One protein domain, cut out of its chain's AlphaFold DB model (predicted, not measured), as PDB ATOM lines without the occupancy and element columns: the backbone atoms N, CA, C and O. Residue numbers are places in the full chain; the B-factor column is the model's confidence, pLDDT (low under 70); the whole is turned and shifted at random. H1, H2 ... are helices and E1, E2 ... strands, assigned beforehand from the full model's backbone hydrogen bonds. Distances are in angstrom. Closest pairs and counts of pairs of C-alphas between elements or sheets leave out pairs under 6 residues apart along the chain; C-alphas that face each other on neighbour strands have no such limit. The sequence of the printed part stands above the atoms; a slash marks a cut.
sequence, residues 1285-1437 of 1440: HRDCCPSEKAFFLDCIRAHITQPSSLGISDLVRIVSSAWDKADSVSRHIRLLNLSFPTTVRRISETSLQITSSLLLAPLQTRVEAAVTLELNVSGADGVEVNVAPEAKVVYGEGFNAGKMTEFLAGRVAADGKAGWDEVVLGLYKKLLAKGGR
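Overview. This is residues 1285 to 1437 of the 1440 residues of the protein "Kinetochore protein spc7" of Madurella mycetomatis (UniProt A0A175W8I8). A long, twisted sheet of four strands has helices over one face, the hairpin of H2 and H3 toward one end and the hairpin of H4 and H5 toward the other. The long H3 and then H5 run the same way down the length of the body, with the end of H3 meeting the beginning of H5; tiny H1 is apart from the sheet. The 153 printed residues have five named helices and four named strands, in the order H1 H2 H3 E1 E2 E3 E4 H4 H5, and the class is mixed. The sheet runs E1 - E2 - E3 - E4, antiparallel throughout: a meander, each strand the antiparallel neighbour of the one before. The whole is elongated, 60 by 34 by 22 A, and only just compact, close to loose, with a radius of gyration of the C-alphas of 17.5 A.

Arrangement. Begin at the inner strands E2, residues 1351 to 1360, and E3, residues 1365 to 1378, a hairpin; N 1354 and O 1371 are 2.8 A apart, within hydrogen-bond range. Edge strand E1, residues 1342 to 1346, pairs with E2 through N 1343 and O 1355, 2.8 A. Edge strand E4, residues 1382 to 1395, pairs with E3 through N 1390 and O 1370, 2.7 A. H2, residues 1291 to 1304, H3, residues 1312 to 1339, H4, residues 1401 to 1414, and H5, residues 1420 to 1435, make two layers with the sheet, helices on one face of it. H3 runs along the strands at a height over the sheet of 8.6 A. H2 and H3 touch at a shallow tilt of 17 degrees, opposite ways, closest at the C-alphas of Phe 1296 and Ala 1326, 6.1 A. H4 lies over E4, closest at the C-alphas of Glu 1390 and Thr 1405, 5.2 A. H5 touches H4 with residues 1420 to 1427 alone, at a steep tilt of 38 degrees, closest at the C-alphas of Arg 1411 and Val 1423, 6.3 A. H3 touches H5 with residues 1332 to 1339 alone, closest at the C-alphas of Leu 1336 and Asp 1421, 4.4 A. In H2, H3, H4 and H5 every O i to N i+4 pair is within hydrogen-bond range.

Along the chain. Find H1, residues 1285 to 1288, at C-alpha 1285 (100.040, 165.881, 140.981). H3 runs 40.8 A from C-alpha 1312 at (95.348, 155.944, 166.920). Look next for E3, 40.5 A, and E4, 40.2 A; H5 ends at C-alpha 1435 (146.356, 160.377, 143.585).

Size, cuts and confidence. The two C-alphas farthest apart, of Ser 1309 and Arg 1437, are 60.0 A apart. The printed part has no cut and no long link. Its mean pLDDT is 78.5; look for values under 70 at residues 1285 to 1289, 1306 to 1310, 1377 to 1383, 1413 to 1419 and 1435 to 1437.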
ATOM      1  N   HIS A1285      99.499 165.672 139.622       43.06
ATOM      2  CA  HIS A1285     100.040 165.881 140.981       43.06
ATOM      3  C   HIS A1285     101.073 164.830 141.442       43.06
ATOM      4  O   HIS A1285     101.891 165.123 142.318       43.06
ATOM      5  N   ARG A1286     101.066 163.619 140.865       46.55
ATOM      6  CA  ARG A1286     102.047 162.565 141.170       46.55
ATOM      7  C   ARG A1286     103.457 162.890 140.651       46.55
ATOM      8  O   ARG A1286     104.423 162.461 141.275       46.55
ATOM      9  N   ASP A1287     103.574 163.696 139.596       47.87
ATOM     10  CA  ASP A1287     104.847 164.044 138.947       47.87
ATOM     11  C   ASP A1287     105.643 165.119 139.712       47.87
ATOM     12  O   ASP A1287     106.835 165.307 139.476       47.87
ATOM     13  N   CYS A1288     105.004 165.809 140.664       52.35
ATOM     14  CA  CYS A1288     105.638 166.831 141.505       52.35
ATOM     15  C   CYS A1288     106.192 166.265 142.833       52.35
ATOM     16  O   CYS A1288     106.777 166.997 143.633       52.35
ATOM     17  N   CYS A1289     106.021 164.965 143.103       65.25
ATOM     18  CA  CYS A1289     106.607 164.318 144.276       65.25
ATOM     19  C   CYS A1289     108.046 163.860 143.962       65.25
ATOM     20  O   CYS A1289     108.225 163.051 143.049       65.25
ATOM     21  N   PRO A1290     109.081 164.315 144.699       73.73
ATOM     22  CA  PRO A1290     110.442 163.807 144.529       73.73
ATOM     23  C   PRO A1290     110.492 162.283 144.686       73.73
ATOM     24  O   PRO A1290     109.821 161.730 145.561       73.73
ATOM     25  N   SER A1291     111.300 161.598 143.867       78.29
ATOM     26  CA  SER A1291     111.331 160.125 143.834       78.29
ATOM     27  C   SER A1291     111.645 159.504 145.197       78.29
ATOM     28  O   SER A1291     111.166 158.408 145.484       78.29
ATOM     29  N   GLU A1292     112.430 160.183 146.034       80.74
ATOM     30  CA  GLU A1292     112.698 159.768 147.406       80.74
ATOM     31  C   GLU A1292     111.456 159.900 148.305       80.74
ATOM     32  O   GLU A1292     111.127 158.954 149.016       80.74
ATOM     33  N   LYS A1293     110.710 161.013 148.233       82.09
ATOM     34  CA  LYS A1293     109.495 161.220 149.042       82.09
ATOM     35  C   LYS A1293     108.390 160.242 148.635       82.09
ATOM     36  O   LYS A1293     107.769 159.648 149.510       82.09
ATOM     37  N   ALA A1294     108.217 159.993 147.335       81.67
ATOM     38  CA  ALA A1294     107.299 158.973 146.826       81.67
ATOM     39  C   ALA A1294     107.644 157.564 147.349       81.67
ATOM     40  O   ALA A1294     106.761 156.824 147.775       81.67
ATOM     41  N   PHE A1295     108.933 157.214 147.385       84.00
ATOM     42  CA  PHE A1295     109.403 155.941 147.930       84.00
ATOM     43  C   PHE A1295     109.122 155.794 149.439       84.00
ATOM     44  O   PHE A1295     108.606 154.755 149.857       84.00
ATOM     45  N   PHE A1296     109.383 156.827 150.252       84.96
ATOM     46  CA  PHE A1296     109.035 156.797 151.681       84.96
ATOM     47  C   PHE A1296     107.519 156.683 151.905       84.96
ATOM     48  O   PHE A1296     107.097 155.917 152.770       84.96
ATOM     49  N   LEU A1297     106.693 157.377 151.113       82.35
ATOM     50  CA  LEU A1297     105.229 157.265 151.188       82.35
ATOM     51  C   LEU A1297     104.728 155.855 150.887       82.35
ATOM     52  O   LEU A1297     103.886 155.350 151.625       82.35
ATOM     53  N   ASP A1298     105.245 155.219 149.834       83.09
ATOM     54  CA  ASP A1298     104.879 153.844 149.485       83.09
ATOM     55  C   ASP A1298     105.249 152.872 150.621       83.09
ATOM     56  O   ASP A1298     104.440 152.018 150.984       83.09
ATOM     57  N   CYS A1299     106.423 153.041 151.247       81.06
ATOM     58  CA  CYS A1299     106.847 152.227 152.394       81.06
ATOM     59  C   CYS A1299     105.954 152.437 153.631       81.06
ATOM     60  O   CYS A1299     105.579 151.474 154.301       81.06
ATOM     61  N   ILE A1300     105.586 153.688 153.930       82.36
ATOM     62  CA  ILE A1300     104.706 154.018 155.061       82.36
ATOM     63  C   ILE A1300     103.290 153.478 154.807       82.36
ATOM     64  O   ILE A1300     102.713 152.851 155.695       82.36
ATOM     65  N   ARG A1301     102.748 153.637 153.589       80.43
ATOM     66  CA  ARG A1301     101.471 153.030 153.175       80.43
ATOM     67  C   ARG A1301     101.492 151.514 153.357       80.43
ATOM     68  O   ARG A1301     100.610 150.982 154.022       80.43
ATOM     69  N   ALA A1302     102.521 150.836 152.846       79.71
ATOM     70  CA  ALA A1302     102.662 149.386 152.971       79.71
ATOM     71  C   ALA A1302     102.663 148.911 154.435       79.71
ATOM     72  O   ALA A1302     102.099 147.860 154.727       79.71
ATOM     73  N   HIS A1303     103.242 149.684 155.359       76.20
ATOM     74  CA  HIS A1303     103.217 149.372 156.789       76.20
ATOM     75  C   HIS A1303     101.852 149.628 157.444       76.20
ATOM     76  O   HIS A1303     101.392 148.815 158.237       76.20
ATOM     77  N   ILE A1304     101.173 150.722 157.099       77.99
ATOM     78  CA  ILE A1304      99.863 151.068 157.674       77.99
ATOM     79  C   ILE A1304      98.751 150.134 157.175       77.99
ATOM     80  O   ILE A1304      97.817 149.833 157.912       77.99
ATOM     81  N   THR A1305      98.844 149.661 155.929       73.81
ATOM     82  CA  THR A1305      97.904 148.680 155.367       73.81
ATOM     83  C   THR A1305      98.119 147.266 155.931       73.81
ATOM     84  O   THR A1305      97.230 146.423 155.810       73.81
ATOM     85  N   GLN A1306      99.257 146.977 156.581       69.69
ATOM     86  CA  GLN A1306      99.427 145.710 157.299       69.69
ATOM     87  C   GLN A1306      98.476 145.647 158.509       69.69
ATOM     88  O   GLN A1306      98.294 146.641 159.209       69.69
ATOM     89  N   PRO A1307      97.882 144.475 158.812       56.50
ATOM     90  CA  PRO A1307      96.792 144.340 159.785       56.50
ATOM     91  C   PRO A1307      97.223 144.463 161.262       56.50
ATOM     92  O   PRO A1307      96.487 144.048 162.159       56.50
ATOM     93  N   SER A1308      98.401 145.023 161.545       56.68
ATOM     94  CA  SER A1308      98.836 145.353 162.902       56.68
ATOM     95  C   SER A1308      97.883 146.375 163.527       56.68
ATOM     96  O   SER A1308      97.667 147.463 162.998       56.68
ATOM     97  N   SER A1309      97.297 146.028 164.673       60.94
ATOM     98  CA  SER A1309      96.171 146.749 165.277       60.94
ATOM     99  C   SER A1309      96.572 148.023 166.037       60.94
ATOM    100  O   SER A1309      96.135 148.203 167.180       60.94
ATOM    101  N   LEU A1310      97.379 148.895 165.422       67.57
ATOM    102  CA  LEU A1310      97.908 150.130 166.014       67.57
ATOM    103  C   LEU A1310      96.812 150.920 166.757       67.57
ATOM    104  O   LEU A1310      95.641 150.968 166.350       67.57
ATOM    105  N   GLY A1311      97.182 151.527 167.886       76.43
ATOM    106  CA  GLY A1311      96.378 152.581 168.498       76.43
ATOM    107  C   GLY A1311      96.405 153.832 167.618       76.43
ATOM    108  O   GLY A1311      97.368 154.049 166.890       76.43
ATOM    109  N   ILE A1312      95.381 154.687 167.697       78.68
ATOM    110  CA  ILE A1312      95.348 155.944 166.920       78.68
ATOM    111  C   ILE A1312      96.578 156.814 167.246       78.68
ATOM    112  O   ILE A1312      97.194 157.374 166.344       78.68
ATOM    113  N   SER A1313      96.987 156.855 168.519       82.42
ATOM    114  CA  SER A1313      98.210 157.542 168.956       82.42
ATOM    115  C   SER A1313      99.479 156.946 168.326       82.42
ATOM    116  O   SER A1313     100.326 157.685 167.828       82.42
ATOM    117  N   ASP A1314      99.593 155.613 168.268       81.38
ATOM    118  CA  ASP A1314     100.736 154.938 167.645       81.38
ATOM    119  C   ASP A1314     100.776 155.130 166.133       81.38
ATOM    120  O   ASP A1314     101.846 155.391 165.596       81.38
ATOM    121  N   LEU A1315      99.627 155.075 165.452       81.95
ATOM    122  CA  LEU A1315      99.512 155.374 164.024       81.95
ATOM    123  C   LEU A1315     100.043 156.780 163.720       81.95
ATOM    124  O   LEU A1315     100.928 156.941 162.881       81.95
ATOM    125  N   VAL A1316      99.557 157.789 164.447       84.41
ATOM    126  CA  VAL A1316      99.975 159.190 164.289       84.41
ATOM    127  C   VAL A1316     101.472 159.362 164.594       84.41
ATOM    128  O   VAL A1316     102.178 160.010 163.822       84.41
ATOM    129  N   ARG A1317     101.984 158.731 165.661       84.51
ATOM    130  CA  ARG A1317     103.406 158.760 166.064       84.51
ATOM    131  C   ARG A1317     104.331 158.065 165.059       84.51
ATOM    132  O   ARG A1317     105.429 158.555 164.784       84.51
ATOM    133  N   ILE A1318     103.918 156.921 164.515       82.21
ATOM    134  CA  ILE A1318     104.683 156.161 163.519       82.21
ATOM    135  C   ILE A1318     104.704 156.923 162.192       82.21
ATOM    136  O   ILE A1318     105.777 157.084 161.618       82.21
ATOM    137  N   VAL A1319     103.573 157.489 161.755       85.26
ATOM    138  CA  VAL A1319     103.513 158.340 160.552       85.26
ATOM    139  C   VAL A1319     104.406 159.572 160.690       85.26
ATOM    140  O   VAL A1319     105.212 159.827 159.795       85.26
ATOM    141  N   SER A1320     104.323 160.316 161.802       85.26
ATOM    142  CA  SER A1320     105.136 161.527 161.973       85.26
ATOM    143  C   SER A1320     106.630 161.208 162.044       85.26
ATOM    144  O   SER A1320     107.413 161.819 161.326       85.26
ATOM    145  N   SER A1321     107.030 160.200 162.830       85.44
ATOM    146  CA  SER A1321     108.447 159.819 162.964       85.44
ATOM    147  C   SER A1321     109.038 159.214 161.683       85.44
ATOM    148  O   SER A1321     110.205 159.454 161.373       85.44
ATOM    149  N   ALA A1322     108.248 158.470 160.903       84.00
ATOM    150  CA  ALA A1322     108.657 157.990 159.588       84.00
ATOM    151  C   ALA A1322     108.818 159.142 158.584       84.00
ATOM    152  O   ALA A1322     109.793 159.166 157.829       84.00
ATOM    153  N   TRP A1323     107.909 160.124 158.607       88.57
ATOM    154  CA  TRP A1323     108.005 161.300 157.743       88.57
ATOM    155  C   TRP A1323     109.154 162.235 158.133       88.57
ATOM    156  O   TRP A1323     109.860 162.727 157.260       88.57
ATOM    157  N   ASP A1324     109.433 162.407 159.427       85.45
ATOM    158  CA  ASP A1324     110.610 163.136 159.916       85.45
ATOM    159  C   ASP A1324     111.927 162.516 159.419       85.45
ATOM    160  O   ASP A1324     112.849 163.230 159.005       85.45
ATOM    161  N   LYS A1325     112.012 161.178 159.409       83.23
ATOM    162  CA  LYS A1325     113.146 160.444 158.826       83.23
ATOM    163  C   LYS A1325     113.223 160.666 157.305       83.23
ATOM    164  O   LYS A1325     114.312 160.950 156.801       83.23
ATOM    165  N   ALA A1326     112.093 160.628 156.592       84.25
ATOM    166  CA  ALA A1326     112.013 160.905 155.153       84.25
ATOM    167  C   ALA A1326     112.457 162.339 154.791       84.25
ATOM    168  O   ALA A1326     113.264 162.527 153.878       84.25
ATOM    169  N   ASP A1327     112.000 163.345 155.542       84.93
ATOM    170  CA  ASP A1327     112.418 164.748 155.422       84.93
ATOM    171  C   ASP A1327     113.923 164.913 155.656       84.93
ATOM    172  O   ASP A1327     114.607 165.610 154.904       84.93
ATOM    173  N   SER A1328     114.464 164.251 156.684       84.74
ATOM    174  CA  SER A1328     115.897 164.296 156.981       84.74
ATOM    175  C   SER A1328     116.730 163.677 155.852       84.74
ATOM    176  O   SER A1328     117.743 164.254 155.453       84.74
ATOM    177  N   VAL A1329     116.282 162.556 155.278       84.12
ATOM    178  CA  VAL A1329     116.921 161.921 154.115       84.12
ATOM    179  C   VAL A1329     116.823 162.800 152.865       84.12
ATOM    180  O   VAL A1329     117.847 163.050 152.234       84.12
ATOM    181  N   SER A1330     115.647 163.345 152.534       85.69
ATOM    182  CA  SER A1330     115.485 164.258 151.388       85.69
ATOM    183  C   SER A1330     116.343 165.525 151.549       85.69
ATOM    184  O   SER A1330     116.980 165.972 150.593       85.69
ATOM    185  N   ARG A1331     116.498 166.049 152.776       85.87
ATOM    186  CA  ARG A1331     117.451 167.131 153.083       85.87
ATOM    187  C   ARG A1331     118.906 166.721 152.815       85.87
ATOM    188  O   ARG A1331     119.630 167.513 152.216       85.87
ATOM    189  N   HIS A1332     119.345 165.524 153.214       83.80
ATOM    190  CA  HIS A1332     120.702 165.043 152.905       83.80
ATOM    191  C   HIS A1332     120.922 164.844 151.399       83.80
ATOM    192  O   HIS A1332     121.951 165.268 150.881       83.80
ATOM    193  N   ILE A1333     119.943 164.285 150.679       85.21
ATOM    194  CA  ILE A1333     119.983 164.150 149.214       85.21
ATOM    195  C   ILE A1333     120.095 165.530 148.555       85.21
ATOM    196  O   ILE A1333     120.921 165.720 147.664       85.21
ATOM    197  N   ARG A1334     119.329 166.522 149.026       86.00
ATOM    198  CA  ARG A1334     119.394 167.903 148.531       86.00
ATOM    199  C   ARG A1334     120.762 168.547 148.773       86.00
ATOM    200  O   ARG A1334     121.288 169.171 147.856       86.00
ATOM    201  N   LEU A1335     121.347 168.396 149.963       85.87
ATOM    202  CA  LEU A1335     122.689 168.913 150.280       85.87
ATOM    203  C   LEU A1335     123.782 168.227 149.442       85.87
ATOM    204  O   LEU A1335     124.677 168.895 148.917       85.87
ATOM    205  N   LEU A1336     123.666 166.913 149.243       85.19
ATOM    206  CA  LEU A1336     124.573 166.142 148.397       85.19
ATOM    207  C   LEU A1336     124.471 166.584 146.929       85.19
ATOM    208  O   LEU A1336     125.501 166.820 146.303       85.19
ATOM    209  N   ASN A1337     123.256 166.808 146.415       86.67
ATOM    210  CA  ASN A1337     123.014 167.282 145.048       86.67
ATOM    211  C   ASN A1337     123.509 168.720 144.791       86.67
ATOM    212  O   ASN A1337     123.856 169.060 143.664       86.67
ATOM    213  N   LEU A1338     123.575 169.568 145.827       86.30
ATOM    214  CA  LEU A1338     124.207 170.894 145.739       86.30
ATOM    215  C   LEU A1338     125.741 170.816 145.648       86.30
ATOM    216  O   LEU A1338     126.360 171.726 145.102       86.30
ATOM    217  N   SER A1339     126.349 169.752 146.180       84.35
ATOM    218  CA  SER A1339     127.807 169.558 146.191       84.35
ATOM    219  C   SER A1339     128.308 168.782 144.970       84.35
ATOM    220  O   SER A1339     129.358 169.101 144.413       84.35
ATOM    221  N   PHE A1340     127.560 167.759 144.554       86.20
ATOM    222  CA  PHE A1340     127.915 166.831 143.486       86.20
ATOM    223  C   PHE A1340     126.659 166.414 142.709       86.20
ATOM    224  O   PHE A1340     125.640 166.126 143.341       86.20
ATOM    225  N   PRO A1341     126.712 166.283 141.368       88.77
ATOM    226  CA  PRO A1341     125.587 165.778 140.585       88.77
ATOM    227  C   PRO A1341     125.113 164.422 141.118       88.77
ATOM    228  O   PRO A1341     125.859 163.438 141.094       88.77
ATOM    229  N   THR A1342     123.883 164.392 141.631       86.73
ATOM    230  CA  THR A1342     123.344 163.248 142.369       86.73
ATOM    231  C   THR A1342     122.056 162.767 141.720       86.73
ATOM    232  O   THR A1342     121.148 163.543 141.437       86.73
ATOM    233  N   THR A1343     121.981 161.462 141.472       88.24
ATOM    234  CA  THR A1343     120.831 160.798 140.851       88.24
ATOM    235  C   THR A1343     120.232 159.794 141.825       88.24
ATOM    236  O   THR A1343     120.955 159.028 142.457       88.24
ATOM    237  N   VAL A1344     118.909 159.797 141.957       86.41
ATOM    238  CA  VAL A1344     118.174 158.883 142.838       86.41
ATOM    239  C   VAL A1344     117.465 157.840 141.978       86.41
ATOM    240  O   VAL A1344     116.851 158.182 140.968       86.41
ATOM    241  N   ARG A1345     117.572 156.563 142.353       86.58
ATOM    242  CA  ARG A1345     116.932 155.430 141.674       86.58
ATOM    243  C   ARG A1345     116.330 154.478 142.699       86.58
ATOM    244  O   ARG A1345     117.021 154.006 143.595       86.58
ATOM    245  N   ARG A1346     115.048 154.152 142.544       81.13
ATOM    246  CA  ARG A1346     114.401 153.064 143.288       81.13
ATOM    247  C   ARG A1346     114.914 151.726 142.748       81.13
ATOM    248  O   ARG A1346     114.799 151.489 141.548       81.13
ATOM    249  N   ILE A1347     115.492 150.888 143.610       80.47
ATOM    250  CA  ILE A1347     115.968 149.543 143.239       80.47
ATOM    251  C   ILE A1347     114.868 148.510 143.479       80.47
ATOM    252  O   ILE A1347     114.620 147.664 142.625       80.47
ATOM    253  N   SER A1348     114.201 148.585 144.630       79.93
ATOM    254  CA  SER A1348     113.127 147.667 145.011       79.93
ATOM    255  C   SER A1348     111.976 148.420 145.680       79.93
ATOM    256  O   SER A1348     111.975 149.649 145.790       79.93
ATOM    257  N   GLU A1349     110.964 147.689 146.142       75.61
ATOM    258  CA  GLU A1349     109.869 148.280 146.912       75.61
ATOM    259  C   GLU A1349     110.357 148.904 148.228       75.61
ATOM    260  O   GLU A1349     109.825 149.946 148.604       75.61
ATOM    261  N   THR A1350     111.409 148.334 148.834       77.69
ATOM    262  CA  THR A1350     112.005 148.709 150.132       77.69
ATOM    263  C   THR A1350     113.423 149.293 150.043       77.69
ATOM    264  O   THR A1350     114.006 149.617 151.078       77.69
ATOM    265  N   SER A1351     113.996 149.458 148.841       85.74
ATOM    266  CA  SER A1351     115.353 149.995 148.660       85.74
ATOM    267  C   SER A1351     115.470 151.124 147.630       85.74
ATOM    268  O   SER A1351     114.972 151.039 146.499       85.74
ATOM    269  N   LEU A1352     116.194 152.175 148.027       87.44
ATOM    270  CA  LEU A1352     116.435 153.405 147.271       87.44
ATOM    271  C   LEU A1352     117.939 153.688 147.190       87.44
ATOM    272  O   LEU A1352     118.587 153.876 148.215       87.44
ATOM    273  N   GLN A1353     118.494 153.782 145.985       88.34
ATOM    274  CA  GLN A1353     119.905 154.093 145.764       88.34
ATOM    275  C   GLN A1353     120.103 155.542 145.316       88.34
ATOM    276  O   GLN A1353     119.490 156.013 144.357       88.34
ATOM    277  N   ILE A1354     121.016 156.236 145.987       88.34
ATOM    278  CA  ILE A1354     121.416 157.613 145.703       88.34
ATOM    279  C   ILE A1354     122.844 157.582 145.161       88.34
ATOM    280  O   ILE A1354     123.789 157.371 145.913       88.34
ATOM    281  N   THR A1355     123.014 157.762 143.853       89.47
ATOM    282  CA  THR A1355     124.325 157.730 143.189       89.47
ATOM    283  C   THR A1355     124.825 159.141 142.927       89.47
ATOM    284  O   THR A1355     124.253 159.871 142.113       89.47
ATOM    285  N   SER A1356     125.908 159.512 143.603       89.73
ATOM    286  CA  SER A1356     126.604 160.788 143.460       89.73
ATOM    287  C   SER A1356     127.885 160.615 142.639       89.73
ATOM    288  O   SER A1356     128.658 159.684 142.871       89.73
ATOM    289  N   SER A1357     128.113 161.492 141.658       89.62
ATOM    290  CA  SER A1357     129.242 161.387 140.721       89.62
ATOM    291  C   SER A1357     130.364 162.372 141.065       89.62
ATOM    292  O   SER A1357     130.233 163.578 140.859       89.62
ATOM    293  N   LEU A1358     131.508 161.849 141.510       88.45
ATOM    294  CA  LEU A1358     132.712 162.603 141.852       88.45
ATOM    295  C   LEU A1358     133.676 162.612 140.656       88.45
ATOM    296  O   LEU A1358     134.189 161.568 140.251       88.45
ATOM    297  N   LEU A1359     133.972 163.795 140.114       87.15
ATOM    298  CA  LEU A1359     134.950 163.976 139.038       87.15
ATOM    299  C   LEU A1359     136.224 164.635 139.582       87.15
ATOM    300  O   LEU A1359     136.214 165.813 139.935       87.15
ATOM    301  N   LEU A1360     137.334 163.898 139.620       84.24
ATOM    302  CA  LEU A1360     138.633 164.428 140.038       84.24
ATOM    303  C   LEU A1360     139.420 164.847 138.797       84.24
ATOM    304  O   LEU A1360     140.225 164.084 138.260       84.24
ATOM    305  N   ALA A1361     139.183 166.081 138.348       80.60
ATOM    306  CA  ALA A1361     139.802 166.636 137.146       80.60
ATOM    307  C   ALA A1361     141.345 166.485 137.072       80.60
ATOM    308  O   ALA A1361     141.819 166.112 136.000       80.60
ATOM    309  N   PRO A1362     142.139 166.677 138.155       80.08
ATOM    310  CA  PRO A1362     143.603 166.555 138.084       80.08
ATOM    311  C   PRO A1362     144.112 165.145 137.756       80.08
ATOM    312  O   PRO A1362     145.214 165.002 137.240       80.08
ATOM    313  N   LEU A1363     143.319 164.114 138.062       78.09
ATOM    314  CA  LEU A1363     143.680 162.702 137.893       78.09
ATOM    315  C   LEU A1363     142.937 162.047 136.717       78.09
ATOM    316  O   LEU A1363     143.094 160.855 136.469       78.09
ATOM    317  N   GLN A1364     142.068 162.807 136.038       83.19
ATOM    318  CA  GLN A1364     141.125 162.313 135.029       83.19
ATOM    319  C   GLN A1364     140.301 161.096 135.507       83.19
ATOM    320  O   GLN A1364     139.938 160.235 134.709       83.19
ATOM    321  N   THR A1365     139.982 161.015 136.808       84.74
ATOM    322  CA  THR A1365     139.197 159.902 137.373       84.74
ATOM    323  C   THR A1365     137.755 160.296 137.654       84.74
ATOM    324  O   THR A1365     137.518 161.333 138.285       84.74
ATOM    325  N   ARG A1366     136.800 159.422 137.315       88.70
ATOM    326  CA  ARG A1366     135.418 159.503 137.813       88.70
ATOM    327  C   ARG A1366     135.141 158.367 138.790       88.70
ATOM    328  O   ARG A1366     135.320 157.197 138.451       88.70
ATOM    329  N   VAL A1367     134.669 158.727 139.977       87.39
ATOM    330  CA  VAL A1367     134.238 157.802 141.028       87.39
ATOM    331  C   VAL A1367     132.760 158.043 141.299       87.39
ATOM    332  O   VAL A1367     132.335 159.179 141.477       87.39
ATOM    333  N   GLU A1368     131.971 156.980 141.328       90.07
ATOM    334  CA  GLU A1368     130.567 157.017 141.727       90.07
ATOM    335  C   GLU A1368     130.468 156.522 143.171       90.07
ATOM    336  O   GLU A1368     130.893 155.409 143.484       90.07
ATOM    337  N   ALA A1369     129.946 157.374 144.055       86.36
ATOM    338  CA  ALA A1369     129.583 157.017 145.419       86.36
ATOM    339  C   ALA A1369     128.072 156.771 145.446       86.36
ATOM    340  O   ALA A1369     127.283 157.711 145.328       86.36
ATOM    341  N   ALA A1370     127.676 155.508 145.552       88.12
ATOM    342  CA  ALA A1370     126.286 155.101 145.665       88.12
ATOM    343  C   ALA A1370     125.950 154.851 147.136       88.12
ATOM    344  O   ALA A1370     126.648 154.122 147.825       88.12
ATOM    345  N   VAL A1371     124.874 155.447 147.631       86.24
ATOM    346  CA  VAL A1371     124.343 155.192 148.969       86.24
ATOM    347  C   VAL A1371     123.028 154.453 148.792       86.24
ATOM    348  O   VAL A1371     122.042 155.046 148.355       86.24
ATOM    349  N   THR A1372     123.024 153.155 149.078       86.96
ATOM    350  CA  THR A1372     121.813 152.335 149.046       86.96
ATOM    351  C   THR A1372     121.150 152.395 150.416       86.96
ATOM    352  O   THR A1372     121.765 152.069 151.429       86.96
ATOM    353  N   LEU A1373     119.900 152.845 150.449       83.47
ATOM    354  CA  LEU A1373     119.039 152.794 151.622       83.47
ATOM    355  C   LEU A1373     118.211 151.517 151.561       83.47
ATOM    356  O   LEU A1373     117.594 151.237 150.533       83.47
ATOM    357  N   GLU A1374     118.163 150.780 152.660       81.68
ATOM    358  CA  GLU A1374     117.275 149.637 152.860       81.68
ATOM    359  C   GLU A1374     116.350 149.961 154.034       81.68
ATOM    360  O   GLU A1374     116.808 150.236 155.146       81.68
ATOM    361  N   LEU A1375     115.042 149.998 153.779       76.31
ATOM    362  CA  LEU A1375     114.047 150.337 154.793       76.31
ATOM    363  C   LEU A1375     113.503 149.068 155.440       76.31
ATOM    364  O   LEU A1375     112.725 148.331 154.832       76.31
ATOM    365  N   ASN A1376     113.847 148.880 156.711       70.64
ATOM    366  CA  ASN A1376     113.235 147.878 157.568       70.64
ATOM    367  C   ASN A1376     112.144 148.558 158.395       70.64
ATOM    368  O   ASN A1376     112.416 149.256 159.373       70.64
ATOM    369  N   VAL A1377     110.881 148.371 158.007       63.33
ATOM    370  CA  VAL A1377     109.751 148.898 158.781       63.33
ATOM    371  C   VAL A1377     109.364 147.893 159.866       63.33
ATOM    372  O   VAL A1377     108.455 147.083 159.694       63.33
ATOM    373  N   SER A1378     110.108 147.912 160.974       56.33
ATOM    374  CA  SER A1378     109.861 147.047 162.131       56.33
ATOM    375  C   SER A1378     108.832 147.672 163.079       56.33
ATOM    376  O   SER A1378     108.902 148.856 163.408       56.33
ATOM    377  N   GLY A1379     107.859 146.876 163.530       54.74
ATOM    378  CA  GLY A1379     106.582 147.347 164.090       54.74
ATOM    379  C   GLY A1379     106.590 148.009 165.479       54.74
ATOM    380  O   GLY A1379     105.533 148.070 166.100       54.74
ATOM    381  N   ALA A1380     107.735 148.479 165.984       53.27
ATOM    382  CA  ALA A1380     107.840 149.139 167.293       53.27
ATOM    383  C   ALA A1380     108.630 150.462 167.260       53.27
ATOM    384  O   ALA A1380     108.174 151.456 167.829       53.27
ATOM    385  N   ASP A1381     109.774 150.492 166.564       51.52
ATOM    386  CA  ASP A1381     110.744 151.609 166.594       51.52
ATOM    387  C   ASP A1381     110.647 152.553 165.364       51.52
ATOM    388  O   ASP A1381     111.501 153.402 165.077       51.52
ATOM    389  N   GLY A1382     109.550 152.407 164.615       59.97
ATOM    390  CA  GLY A1382     109.289 153.115 163.364       59.97
ATOM    391  C   GLY A1382     110.152 152.607 162.204       59.97
ATOM    392  O   GLY A1382     110.726 151.524 162.247       59.97
ATOM    393  N   VAL A1383     110.239 153.401 161.134       66.61
ATOM    394  CA  VAL A1383     111.043 153.048 159.951       66.61
ATOM    395  C   VAL A1383     112.531 153.088 160.308       66.61
ATOM    396  O   VAL A1383     113.069 154.163 160.581       66.61
ATOM    397  N   GLU A1384     113.208 151.945 160.305       72.84
ATOM    398  CA  GLU A1384     114.667 151.878 160.366       72.84
ATOM    399  C   GLU A1384     115.230 152.028 158.946       72.84
ATOM    400  O   GLU A1384     114.750 151.398 158.002       72.84
ATOM    401  N   VAL A1385     116.218 152.910 158.780       73.70
ATOM    402  CA  VAL A1385     116.845 153.207 157.485       73.70
ATOM    403  C   VAL A1385     118.286 152.723 157.546       73.70
ATOM    404  O   VAL A1385     119.162 153.434 158.040       73.70
ATOM    405  N   ASN A1386     118.527 151.513 157.051       82.27
ATOM    406  CA  ASN A1386     119.871 150.967 156.922       82.27
ATOM    407  C   ASN A1386     120.574 151.611 155.728       82.27
ATOM    408  O   ASN A1386     119.987 151.764 154.658       82.27
ATOM    409  N   VAL A1387     121.827 152.028 155.920       81.00
ATOM    410  CA  VAL A1387     122.589 152.797 154.930       81.00
ATOM    411  C   VAL A1387     123.827 152.009 154.513       81.00
ATOM    412  O   VAL A1387     124.791 151.913 155.269       81.00
ATOM    413  N   ALA A1388     123.807 151.467 153.297       84.69
ATOM    414  CA  ALA A1388     124.889 150.690 152.701       84.69
ATOM    415  C   ALA A1388     125.596 151.509 151.598       84.69
ATOM    416  O   ALA A1388     125.089 151.602 150.475       84.69
ATOM    417  N   PRO A1389     126.747 152.147 151.888       86.11
ATOM    418  CA  PRO A1389     127.482 152.912 150.890       86.11
ATOM    419  C   PRO A1389     128.443 152.044 150.060       86.11
ATOM    420  O   PRO A1389     129.343 151.384 150.582       86.11
ATOM    421  N   GLU A1390     128.301 152.132 148.742       87.60
ATOM    422  CA  GLU A1390     129.179 151.562 147.723       87.60
ATOM    423  C   GLU A1390     129.988 152.676 147.015       87.60
ATOM    424  O   GLU A1390     129.537 153.810 146.866       87.60
ATOM    425  N   ALA A1391     131.205 152.372 146.563       87.11
ATOM    426  CA  ALA A1391     132.096 153.316 145.900       87.11
ATOM    427  C   ALA A1391     132.835 152.621 144.758       87.11
ATOM    428  O   ALA A1391     133.641 151.713 144.978       87.11
ATOM    429  N   LYS A1392     132.582 153.077 143.534       87.91
ATOM    430  CA  LYS A1392     133.037 152.436 142.301       87.91
ATOM    431  C   LYS A1392     133.815 153.423 141.439       87.91
ATOM    432  O   LYS A1392     133.334 154.512 141.142       87.91
ATOM    433  N   VAL A1393     135.010 153.038 140.997       85.34
ATOM    434  CA  VAL A1393     135.725 153.787 139.951       85.34
ATOM    435  C   VAL A1393     135.094 153.446 138.603       85.34
ATOM    436  O   VAL A1393     134.935 152.272 138.274       85.34
ATOM    437  N   VAL A1394     134.732 154.465 137.825       83.17
ATOM    438  CA  VAL A1394     134.180 154.296 136.471       83.17
ATOM    439  C   VAL A1394     135.299 154.288 135.436       83.17
ATOM    440  O   VAL A1394     135.308 153.456 134.535       83.17
ATOM    441  N   TYR A1395     136.242 155.222 135.571       84.81
ATOM    442  CA  TYR A1395     137.445 155.324 134.751       84.81
ATOM    443  C   TYR A1395     138.533 156.122 135.483       84.81
ATOM    444  O   TYR A1395     138.234 156.894 136.400       84.81
ATOM    445  N   GLY A1396     139.780 155.961 135.034       80.13
ATOM    446  CA  GLY A1396     140.967 156.628 135.573       80.13
ATOM    447  C   GLY A1396     141.817 155.719 136.467       80.13
ATOM    448  O   GLY A1396     141.844 154.503 136.288       80.13
ATOM    449  N   GLU A1397     142.533 156.324 137.415       77.13
ATOM    450  CA  GLU A1397     143.386 155.663 138.408       77.13
ATOM    451  C   GLU A1397     142.639 154.571 139.203       77.13
ATOM    452  O   GLU A1397     141.525 154.769 139.694       77.13
ATOM    453  N   GLY A1398     143.274 153.403 139.344       75.39
ATOM    454  CA  GLY A1398     142.696 152.196 139.946       75.39
ATOM    455  C   GLY A1398     142.578 152.239 141.472       75.39
ATOM    456  O   GLY A1398     143.178 151.419 142.170       75.39
ATOM    457  N   PHE A1399     141.805 153.182 142.017       80.94
ATOM    458  CA  PHE A1399     141.502 153.207 143.447       80.94
ATOM    459  C   PHE A1399     140.757 151.935 143.876       80.94
ATOM    460  O   PHE A1399     139.751 151.545 143.286       80.94
ATOM    461  N   ASN A1400     141.242 151.289 144.939       82.89
ATOM    462  CA  ASN A1400     140.622 150.084 145.487       82.89
ATOM    463  C   ASN A1400     139.223 150.411 146.041       82.89
ATOM    464  O   ASN A1400     139.113 151.068 147.080       82.89
ATOM    465  N   ALA A1401     138.187 149.917 145.354       80.19
ATOM    466  CA  ALA A1401     136.777 150.082 145.705       80.19
ATOM    467  C   ALA A1401     136.488 149.720 147.169       80.19
ATOM    468  O   ALA A1401     135.930 150.543 147.887       80.19
ATOM    469  N   GLY A1402     136.985 148.572 147.646       83.82
ATOM    470  CA  GLY A1402     136.802 148.103 149.025       83.82
ATOM    471  C   GLY A1402     137.286 149.093 150.091       83.82
ATOM    472  O   GLY A1402     136.643 149.275 151.115       83.82
ATOM    473  N   LYS A1403     138.377 149.824 149.831       83.73
ATOM    474  CA  LYS A1403     138.873 150.854 150.769       83.73
ATOM    475  C   LYS A1403     138.083 152.160 150.702       83.73
ATOM    476  O   LYS A1403     138.085 152.930 151.660       83.73
ATOM    477  N   MET A1404     137.443 152.445 149.567       82.83
ATOM    478  CA  MET A1404     136.541 153.590 149.438       82.83
ATOM    479  C   MET A1404     135.196 153.295 150.110       82.83
ATOM    480  O   MET A1404     134.690 154.159 150.823       82.83
ATOM    481  N   THR A1405     134.664 152.075 149.962       84.58
ATOM    482  CA  THR A1405     133.452 151.627 150.663       84.58
ATOM    483  C   THR A1405     133.660 151.554 152.166       84.58
ATOM    484  O   THR A1405     132.864 152.135 152.892       84.58
ATOM    485  N   GLU A1406     134.766 150.976 152.647       85.26
ATOM    486  CA  GLU A1406     135.142 151.015 154.071       85.26
ATOM    487  C   GLU A1406     135.217 152.452 154.613       85.26
ATOM    488  O   GLU A1406     134.765 152.718 155.725       85.26
ATOM    489  N   PHE A1407     135.753 153.404 153.835       84.65
ATOM    490  CA  PHE A1407     135.812 154.802 154.264       84.65
ATOM    491  C   PHE A1407     134.426 155.456 154.346       84.65
ATOM    492  O   PHE A1407     134.156 156.157 155.323       84.65
ATOM    493  N   LEU A1408     133.557 155.237 153.352       83.56
ATOM    494  CA  LEU A1408     132.186 155.751 153.388       83.56
ATOM    495  C   LEU A1408     131.386 155.096 154.521       83.56
ATOM    496  O   LEU A1408     130.805 155.813 155.325       83.56
ATOM    497  N   ALA A1409     131.409 153.765 154.636       81.66
ATOM    498  CA  ALA A1409     130.708 153.014 155.675       81.66
ATOM    499  C   ALA A1409     131.170 153.430 157.075       81.66
ATOM    500  O   ALA A1409     130.346 153.762 157.923       81.66
ATOM    501  N   GLY A1410     132.486 153.515 157.294       78.84
ATOM    502  CA  GLY A1410     133.054 153.956 158.565       78.84
ATOM    503  C   GLY A1410     132.648 155.381 158.947       78.84
ATOM    504  O   GLY A1410     132.413 155.640 160.121       78.84
ATOM    505  N   ARG A1411     132.520 156.304 157.983       76.69
ATOM    506  CA  ARG A1411     132.070 157.682 158.250       76.69
ATOM    507  C   ARG A1411     130.559 157.808 158.431       76.69
ATOM    508  O   ARG A1411     130.141 158.486 159.359       76.69
ATOM    509  N   VAL A1412     129.761 157.150 157.592       73.07
ATOM    510  CA  VAL A1412     128.291 157.140 157.696       73.07
ATOM    511  C   VAL A1412     127.836 156.501 159.012       73.07
ATOM    512  O   VAL A1412     126.892 156.991 159.622       73.07
ATOM    513  N   ALA A1413     128.515 155.444 159.474       63.66
ATOM    514  CA  ALA A1413     128.187 154.776 160.731       63.66
ATOM    515  C   ALA A1413     128.735 155.502 161.976       63.66
ATOM    516  O   ALA A1413     128.032 155.591 162.978       63.66
ATOM    517  N   ALA A1414     129.975 156.013 161.942       56.31
ATOM    518  CA  ALA A1414     130.570 156.675 163.110       56.31
ATOM    519  C   ALA A1414     129.941 158.047 163.384       56.31
ATOM    520  O   ALA A1414     129.619 158.370 164.528       56.31
ATOM    521  N   ASP A1415     129.735 158.842 162.333       49.48
ATOM    522  CA  ASP A1415     129.144 160.166 162.439       49.48
ATOM    523  C   ASP A1415     127.649 160.090 162.087       49.48
ATOM    524  O   ASP A1415     127.219 160.623 161.067       49.48
ATOM    525  N   GLY A1416     126.817 159.517 162.967       54.54
ATOM    526  CA  GLY A1416     125.342 159.483 162.826       54.54
ATOM    527  C   GLY A1416     124.638 160.861 162.782       54.54
ATOM    528  O   GLY A1416     123.419 160.955 162.911       54.54
ATOM    529  N   LYS A1417     125.416 161.942 162.642       54.60
ATOM    530  CA  LYS A1417     125.009 163.338 162.438       54.60
ATOM    531  C   LYS A1417     125.723 164.019 161.259       54.60
ATOM    532  O   LYS A1417     125.328 165.131 160.917       54.60
ATOM    533  N   ALA A1418     126.759 163.419 160.661       57.70
ATOM    534  CA  ALA A1418     127.403 163.996 159.485       57.70
ATOM    535  C   ALA A1418     126.468 163.880 158.283       57.70
ATOM    536  O   ALA A1418     125.905 162.818 158.005       57.70
ATOM    537  N   GLY A1419     126.322 164.978 157.548       68.29
ATOM    538  CA  GLY A1419     125.620 164.951 156.276       68.29
ATOM    539  C   GLY A1419     126.364 164.067 155.274       68.29
ATOM    540  O   GLY A1419     127.598 164.040 155.241       68.29
ATOM    541  N   TRP A1420     125.624 163.333 154.440       77.21
ATOM    542  CA  TRP A1420     126.220 162.508 153.380       77.21
ATOM    543  C   TRP A1420     127.082 163.345 152.420       77.21
ATOM    544  O   TRP A1420     128.084 162.855 151.904       77.21
ATOM    545  N   ASP A1421     126.747 164.626 152.252       78.77
ATOM    546  CA  ASP A1421     127.559 165.638 151.583       78.77
ATOM    547  C   ASP A1421     128.954 165.793 152.210       78.77
ATOM    548  O   ASP A1421     129.946 165.719 151.485       78.77
ATOM    549  N   GLU A1422     129.074 165.915 153.537       81.96
ATOM    550  CA  GLU A1422     130.378 166.026 154.206       81.96
ATOM    551  C   GLU A1422     131.208 164.741 154.054       81.96
ATOM    552  O   GLU A1422     132.416 164.802 153.806       81.96
ATOM    553  N   VAL A1423     130.570 163.571 154.143       83.49
ATOM    554  CA  VAL A1423     131.253 162.278 153.985       83.49
ATOM    555  C   VAL A1423     131.801 162.108 152.562       83.49
ATOM    556  O   VAL A1423     132.968 161.737 152.385       83.49
ATOM    557  N   VAL A1424     131.006 162.448 151.543       82.83
ATOM    558  CA  VAL A1424     131.418 162.385 150.131       82.83
ATOM    559  C   VAL A1424     132.458 163.471 149.803       82.83
ATOM    560  O   VAL A1424     133.448 163.179 149.127       82.83
ATOM    561  N   LEU A1425     132.340 164.684 150.361       83.14
ATOM    562  CA  LEU A1425     133.385 165.721 150.306       83.14
ATOM    563  C   LEU A1425     134.695 165.250 150.965       83.14
ATOM    564  O   LEU A1425     135.788 165.550 150.474       83.14
ATOM    565  N   GLY A1426     134.604 164.494 152.061       84.82
ATOM    566  CA  GLY A1426     135.737 163.858 152.730       84.82
ATOM    567  C   GLY A1426     136.430 162.815 151.851       84.82
ATOM    568  O   GLY A1426     137.662 162.801 151.780       84.82
ATOM    569  N   LEU A1427     135.658 161.990 151.132       84.69
ATOM    570  CA  LEU A1427     136.189 161.024 150.163       84.69
ATOM    571  C   LEU A1427     136.881 161.750 149.001       84.69
ATOM    572  O   LEU A1427     138.032 161.441 148.696       84.69
ATOM    573  N   TYR A1428     136.231 162.760 148.415       84.64
ATOM    574  CA  TYR A1428     136.785 163.582 147.334       84.64
ATOM    575  C   TYR A1428     138.149 164.188 147.706       84.64
ATOM    576  O   TYR A1428     139.134 164.010 146.985       84.64
ATOM    577  N   LYS A1429     138.244 164.826 148.884       85.23
ATOM    578  CA  LYS A1429     139.500 165.396 149.408       85.23
ATOM    579  C   LYS A1429     140.584 164.330 149.615       85.23
ATOM    580  O   LYS A1429     141.742 164.568 149.272       85.23
ATOM    581  N   LYS A1430     140.234 163.151 150.147       85.55
ATOM    582  CA  LYS A1430     141.188 162.046 150.355       85.55
ATOM    583  C   LYS A1430     141.694 161.435 149.051       85.55
ATOM    584  O   LYS A1430     142.877 161.115 148.967       85.55
ATOM    585  N   LEU A1431     140.829 161.273 148.052       83.11
ATOM    586  CA  LEU A1431     141.206 160.733 146.746       83.11
ATOM    587  C   LEU A1431     142.135 161.696 145.994       83.11
ATOM    588  O   LEU A1431     143.187 161.262 145.530       83.11
ATOM    589  N   LEU A1432     141.837 163.004 145.994       81.21
ATOM    590  CA  LEU A1432     142.746 164.031 145.464       81.21
ATOM    591  C   LEU A1432     144.120 164.000 146.150       81.21
ATOM    592  O   LEU A1432     145.146 163.966 145.474       81.21
ATOM    593  N   ALA A1433     144.153 163.960 147.486       80.55
ATOM    594  CA  ALA A1433     145.404 163.916 148.246       80.55
ATOM    595  C   ALA A1433     146.206 162.615 148.042       80.55
ATOM    596  O   ALA A1433     147.421 162.604 148.246       80.55
ATOM    597  N   LYS A1434     145.540 161.515 147.665       76.78
ATOM    598  CA  LYS A1434     146.181 160.217 147.426       76.78
ATOM    599  C   LYS A1434     146.703 160.081 145.996       76.78
ATOM    600  O   LYS A1434     147.870 159.737 145.845       76.78
ATOM    601  N   GLY A1435     145.896 160.387 144.980       65.56
ATOM    602  CA  GLY A1435     146.356 160.377 143.585       65.56
ATOM    603  C   GLY A1435     147.417 161.452 143.324       65.56
ATOM    604  O   GLY A1435     148.393 161.208 142.624       65.56
ATOM    605  N   GLY A1436     147.344 162.596 144.016       59.22
ATOM    606  CA  GLY A1436     148.412 163.603 144.016       59.22
ATOM    607  C   GLY A1436     149.757 163.136 144.603       59.22
ATOM    608  O   GLY A1436     150.751 163.823 144.414       59.22
ATOM    609  N   ARG A1437     149.806 161.983 145.294       56.45
ATOM    610  CA  ARG A1437     151.038 161.285 145.735       56.45
ATOM    611  C   ARG A1437     151.416 160.080 144.858       56.45
ATOM    612  O   ARG A1437     152.354 159.366 145.193       56.45
TER     613      ARG A1437